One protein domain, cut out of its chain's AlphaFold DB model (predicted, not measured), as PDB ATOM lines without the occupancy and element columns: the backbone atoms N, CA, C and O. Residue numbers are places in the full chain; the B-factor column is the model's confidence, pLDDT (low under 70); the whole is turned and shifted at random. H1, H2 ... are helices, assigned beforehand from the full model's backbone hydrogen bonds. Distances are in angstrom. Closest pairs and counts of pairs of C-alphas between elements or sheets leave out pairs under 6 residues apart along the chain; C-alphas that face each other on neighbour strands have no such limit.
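Overview. This is residues 113 to 156 of the 191 residues of the protein "Germination protease" of Eubacterium sp. CAG:192 (UniProt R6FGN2). One helix, H1, lies along one side of a rod, and the chain turns past its last residues through short H2 and folds back to H3, which crosses near its first residues. The three helices do not form a bundle: H2 and H3 pack on different ends of H1. The printed part has 44 residues, with H1, H2 and H3 in that order and no named strand, and is all helix. It is only just compact, close to loose, with a radius of gyration of the C-alphas of 11.0 A and spans of 37 by 17 by 14 A.

Arrangement. H1, residues 113 to 125, touches H3, residues 142 to 150, with residues 114 to 118 alone; their closest C-alphas, of Asn 115 and Phe 149, are 6.3 A apart. They run opposite ways at a steep tilt of 58 degrees. With residues 122 to 125 alone, H1 touches H2, residues 132 to 136; their closest C-alphas, of Leu 125 and Gly 134, are 4.7 A apart. H2 and H3 are apart. In H1, H2 and H3 every O i to N i+4 pair is within hydrogen-bond range.

Along the chain. H1 begins at C-alpha 113, (34.670, -32.246, 7.006), and measures 18.4 A. H2 measures 6.2 A. H3 measures 12.1 A and ends at C-alpha 150, (41.335, -36.313, 14.731).

Size, cuts and confidence. The C-alphas farthest apart, of Glu 129 and Glu 156, are 36.7 A apart. The printed part has no cut. The link from H1 to H2 is short, that from H2 to H3 tight. Residues 154 to 156 have pLDDT under 70.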
ATOM      1  N   ILE A 113      35.363 -31.534   8.095       85.50
ATOM      2  CA  ILE A 113      34.670 -32.246   7.006       85.50
ATOM      3  C   ILE A 113      34.769 -33.761   7.194       85.50
ATOM      4  O   ILE A 113      33.772 -34.471   7.021       85.50
ATOM      5  N   VAL A 114      35.959 -34.267   7.526       83.88
ATOM      6  CA  VAL A 114      36.172 -35.698   7.773       83.88
ATOM      7  C   VAL A 114      35.340 -36.152   8.970       83.88
ATOM      8  O   VAL A 114      34.615 -37.138   8.852       83.88
ATOM      9  N   ASN A 115      35.341 -35.384  10.060       81.31
ATOM     10  CA  ASN A 115      34.531 -35.648  11.249       81.31
ATOM     11  C   ASN A 115      33.030 -35.697  10.929       81.31
ATOM     12  O   ASN A 115      32.375 -36.698  11.231       81.31
ATOM     13  N   ASP A 116      32.504 -34.688  10.225       83.19
ATOM     14  CA  ASP A 116      31.107 -34.655   9.769       83.19
ATOM     15  C   ASP A 116      30.776 -35.880   8.888       83.19
ATOM     16  O   ASP A 116      29.672 -36.438   8.940       83.19
ATOM     17  N   THR A 117      31.721 -36.325   8.057       86.12
ATOM     18  CA  THR A 117      31.545 -37.481   7.163       86.12
ATOM     19  C   THR A 117      31.537 -38.800   7.935       86.12
ATOM     20  O   THR A 117      30.652 -39.634   7.715       86.12
ATOM     21  N   MET A 118      32.467 -38.980   8.873       84.12
ATOM     22  CA  MET A 118      32.569 -40.171   9.720       84.12
ATOM     23  C   MET A 118      31.368 -40.309  10.655       84.12
ATOM     24  O   MET A 118      30.806 -41.401  10.790       84.12
ATOM     25  N   GLU A 119      30.893 -39.206  11.233       82.31
ATOM     26  CA  GLU A 119      29.678 -39.205  12.048       82.31
ATOM     27  C   GLU A 119      28.450 -39.614  11.216       82.31
ATOM     28  O   GLU A 119      27.638 -40.447  11.639       82.31
ATOM     29  N   ASN A 120      28.339 -39.104   9.984       86.69
ATOM     30  CA  ASN A 120      27.286 -39.511   9.058       86.69
ATOM     31  C   ASN A 120      27.363 -41.000   8.697       86.69
ATOM     32  O   ASN A 120      26.320 -41.662   8.676       86.69
ATOM     33  N   LEU A 121      28.564 -41.534   8.458       86.25
ATOM     34  CA  LEU A 121      28.783 -42.957   8.198       86.25
ATOM     35  C   LEU A 121      28.320 -43.814   9.384       86.25
ATOM     36  O   LEU A 121      27.502 -44.715   9.197       86.25
ATOM     37  N   ILE A 122      28.759 -43.504  10.608       84.12
ATOM     38  CA  ILE A 122      28.356 -44.233  11.826       84.12
ATOM     39  C   ILE A 122      26.848 -44.190  12.017       84.12
ATOM     40  O   ILE A 122      26.236 -45.201  12.375       84.12
ATOM     41  N   ARG A 123      26.226 -43.042  11.750       84.88
ATOM     42  CA  ARG A 123      24.775 -42.884  11.836       84.88
ATOM     43  C   ARG A 123      24.041 -43.767  10.829       84.88
ATOM     44  O   ARG A 123      22.985 -44.299  11.164       84.88
ATOM     45  N   ILE A 124      24.560 -43.922   9.609       88.31
ATOM     46  CA  ILE A 124      23.991 -44.828   8.599       88.31
ATOM     47  C   ILE A 124      24.178 -46.285   9.034       88.31
ATOM     48  O   ILE A 124      23.209 -47.040   9.039       88.31
ATOM     49  N   LEU A 125      25.383 -46.667   9.465       86.38
ATOM     50  CA  LEU A 125      25.691 -48.033   9.906       86.38
ATOM     51  C   LEU A 125      24.878 -48.442  11.138       86.38
ATOM     52  O   LEU A 125      24.387 -49.563  11.202       86.38
ATOM     53  N   SER A 126      24.654 -47.520  12.074       83.31
ATOM     54  CA  SER A 126      23.820 -47.739  13.266       83.31
ATOM     55  C   SER A 126      22.343 -48.000  12.955       83.31
ATOM     56  O   SER A 126      21.636 -48.531  13.810       83.31
ATOM     57  N   LYS A 127      21.862 -47.622  11.761       85.81
ATOM     58  CA  LYS A 127      20.487 -47.896  11.306       85.81
ATOM     59  C   LYS A 127      20.330 -49.272  10.662       85.81
ATOM     60  O   LYS A 127      19.201 -49.716  10.480       85.81
ATOM     61  N   ILE A 128      21.429 -49.925  10.287       87.62
ATOM     62  CA  ILE A 128      21.409 -51.275   9.727       87.62
ATOM     63  C   ILE A 128      21.338 -52.261  10.898       87.62
ATOM     64  O   ILE A 128      22.194 -52.235  11.786       87.62
ATOM     65  N   GLU A 129      20.318 -53.123  10.915       82.25
ATOM     66  CA  GLU A 129      20.168 -54.138  11.963       82.25
ATOM     67  C   GLU A 129      21.417 -55.019  12.066       82.25
ATOM     68  O   GLU A 129      21.967 -55.475  11.063       82.25
ATOM     69  N   ASN A 130      21.862 -55.259  13.302       79.62
ATOM     70  CA  ASN A 130      23.023 -56.090  13.628       79.62
ATOM     71  C   ASN A 130      24.338 -55.688  12.936       79.62
ATOM     72  O   ASN A 130      25.231 -56.523  12.793       79.62
ATOM     73  N   ASN A 131      24.510 -54.421  12.541       82.69
ATOM     74  CA  ASN A 131      25.783 -53.970  11.988       82.69
ATOM     75  C   ASN A 131      26.879 -53.919  13.080       82.69
ATOM     76  O   ASN A 131      26.739 -53.155  14.042       82.69
ATOM     77  N   PRO A 132      27.990 -54.672  12.936       81.19
ATOM     78  CA  PRO A 132      29.044 -54.726  13.952       81.19
ATOM     79  C   PRO A 132      29.711 -53.370  14.206       81.19
ATOM     80  O   PRO A 132      30.008 -53.032  15.347       81.19
ATOM     81  N   ILE A 133      29.901 -52.571  13.153       80.81
ATOM     82  CA  ILE A 133      30.567 -51.267  13.226       80.81
ATOM     83  C   ILE A 133      29.642 -50.249  13.893       80.81
ATOM     84  O   ILE A 133      30.054 -49.542  14.806       80.81
ATOM     85  N   GLY A 134      28.367 -50.209  13.491       78.81
ATOM     86  CA  GLY A 134      27.373 -49.341  14.123       78.81
ATOM     87  C   GLY A 134      27.269 -49.587  15.630       78.81
ATOM     88  O   GLY A 134      27.215 -48.634  16.399       78.81
ATOM     89  N   ASN A 135      27.306 -50.852  16.057       78.44
ATOM     90  CA  ASN A 135      27.285 -51.211  17.475       78.44
ATOM     91  C   ASN A 135      28.588 -50.858  18.209       78.44
ATOM     92  O   ASN A 135      28.504 -50.350  19.320       78.44
ATOM     93  N   ALA A 136      29.762 -51.043  17.595       82.25
ATOM     94  CA  ALA A 136      31.048 -50.697  18.213       82.25
ATOM     95  C   ALA A 136      31.158 -49.204  18.569       82.25
ATOM     96  O   ALA A 136      31.721 -48.844  19.596       82.25
ATOM     97  N   PHE A 137      30.575 -48.327  17.748       80.94
ATOM     98  CA  PHE A 137      30.594 -46.882  17.981       80.94
ATOM     99  C   PHE A 137      29.422 -46.367  18.837       80.94
ATOM    100  O   PHE A 137      29.327 -45.158  19.054       80.94
ATOM    101  N   LYS A 138      28.510 -47.220  19.327       75.12
ATOM    102  CA  LYS A 138      27.416 -46.768  20.214       75.12
ATOM    103  C   LYS A 138      27.912 -46.342  21.589       75.12
ATOM    104  O   LYS A 138      27.361 -45.397  22.143       75.12
ATOM    105  N   ASP A 139      28.956 -46.999  22.081       80.50
ATOM    106  CA  ASP A 139      29.462 -46.794  23.440       80.50
ATOM    107  C   ASP A 139      30.388 -45.572  23.561       80.50
ATOM    108  O   ASP A 139      30.676 -45.124  24.664       80.50
ATOM    109  N   TYR A 140      30.807 -44.992  22.431       81.88
ATOM    110  CA  TYR A 140      31.653 -43.801  22.389       81.88
ATOM    111  C   TYR A 140      30.822 -42.512  22.425       81.88
ATOM    112  O   TYR A 140      29.877 -42.322  21.638       81.88
ATOM    113  N   THR A 141      31.241 -41.576  23.270       82.31
ATOM    114  CA  THR A 141      30.729 -40.202  23.306       82.31
ATOM    115  C   THR A 141      31.098 -39.430  22.028       82.31
ATOM    116  O   THR A 141      32.035 -39.802  21.314       82.31
ATOM    117  N   PRO A 142      30.383 -38.336  21.697       74.88
ATOM    118  CA  PRO A 142      30.744 -37.476  20.568       74.88
ATOM    119  C   PRO A 142      32.180 -36.942  20.644       74.88
ATOM    120  O   PRO A 142      32.852 -36.855  19.621       74.88
ATOM    121  N   GLN A 143      32.660 -36.621  21.847       74.94
ATOM    122  CA  GLN A 143      34.015 -36.125  22.080       74.94
ATOM    123  C   GLN A 143      35.071 -37.204  21.824       74.94
ATOM    124  O   GLN A 143      36.056 -36.928  21.149       74.94
ATOM    125  N   GLU A 144      34.853 -38.435  22.296       79.12
ATOM    126  CA  GLU A 144      35.784 -39.546  22.047       79.12
ATOM    127  C   GLU A 144      35.830 -39.921  20.563       79.12
ATOM    128  O   GLU A 144      36.900 -40.197  20.027       79.12
ATOM    129  N   LYS A 145      34.684 -39.880  19.868       78.56
ATOM    130  CA  LYS A 145      34.636 -40.058  18.407       78.56
ATOM    131  C   LYS A 145      35.438 -38.981  17.693       78.56
ATOM    132  O   LYS A 145      36.197 -39.302  16.788       78.56
ATOM    133  N   TYR A 146      35.266 -37.724  18.104       73.06
ATOM    134  CA  TYR A 146      35.985 -36.595  17.527       73.06
ATOM    135  C   TYR A 146      37.499 -36.763  17.687       73.06
ATOM    136  O   TYR A 146      38.206 -36.673  16.692       73.06
ATOM    137  N   GLN A 147      37.981 -37.092  18.891       76.31
ATOM    138  CA  GLN A 147      39.408 -37.333  19.141       76.31
ATOM    139  C   GLN A 147      39.955 -38.506  18.320       76.31
ATOM    140  O   GLN A 147      41.009 -38.383  17.710       76.31
ATOM    141  N   LEU A 148      39.219 -39.620  18.240       78.81
ATOM    142  CA  LEU A 148      39.640 -40.781  17.452       78.81
ATOM    143  C   LEU A 148      39.798 -40.438  15.963       78.81
ATOM    144  O   LEU A 148      40.709 -40.921  15.299       78.81
ATOM    145  N   PHE A 149      38.882 -39.641  15.416       75.69
ATOM    146  CA  PHE A 149      38.956 -39.228  14.018       75.69
ATOM    147  C   PHE A 149      40.012 -38.160  13.782       75.69
ATOM    148  O   PHE A 149      40.628 -38.174  12.723       75.69
ATOM    149  N   GLU A 150      40.241 -37.281  14.754       70.56
ATOM    150  CA  GLU A 150      41.335 -36.313  14.731       70.56
ATOM    151  C   GLU A 150      42.692 -37.035  14.680       70.56
ATOM    152  O   GLU A 150      43.494 -36.736  13.804       70.56
ATOM    153  N   GLU A 151      42.890 -38.094  15.474       73.94
ATOM    154  CA  GLU A 151      44.099 -38.942  15.436       73.94
ATOM    155  C   GLU A 151      44.311 -39.696  14.107       73.94
ATOM    156  O   GLU A 151      45.424 -40.136  13.814       73.94
ATOM    157  N   LEU A 152      43.262 -39.881  13.297       73.31
ATOM    158  CA  LEU A 152      43.375 -40.518  11.977       73.31
ATOM    159  C   LEU A 152      43.832 -39.550  10.880       73.31
ATOM    160  O   LEU A 152      44.185 -39.999   9.785       73.31
ATOM    161  N   LEU A 153      43.782 -38.244  11.128       71.69
ATOM    162  CA  LEU A 153      44.194 -37.237  10.161       71.69
ATOM    163  C   LEU A 153      45.718 -37.113  10.161       71.69
ATOM    164  O   LEU A 153      46.367 -37.189  11.199       71.69
ATOM    165  N   SER A 154      46.309 -36.919   8.980       68.69
ATOM    166  CA  SER A 154      47.708 -36.494   8.912       68.69
ATOM    167  C   SER A 154      47.830 -35.041   9.374       68.69
ATOM    168  O   SER A 154      46.910 -34.253   9.140       68.69
ATOM    169  N   GLU A 155      48.987 -34.666   9.931       65.62
ATOM    170  CA  GLU A 155      49.317 -33.269  10.280       65.62
ATOM    171  C   GLU A 155      49.040 -32.310   9.098       65.62
ATOM    172  O   GLU A 155      48.543 -31.203   9.266       65.62
ATOM    173  N   GLU A 156      49.244 -32.776   7.863       65.25
ATOM    174  CA  GLU A 156      49.002 -32.022   6.624       65.25
ATOM    175  C   GLU A 156      47.516 -31.685   6.378       65.25
ATOM    176  O   GLU A 156      47.201 -30.754   5.635       65.25
TER     177      GLU A 156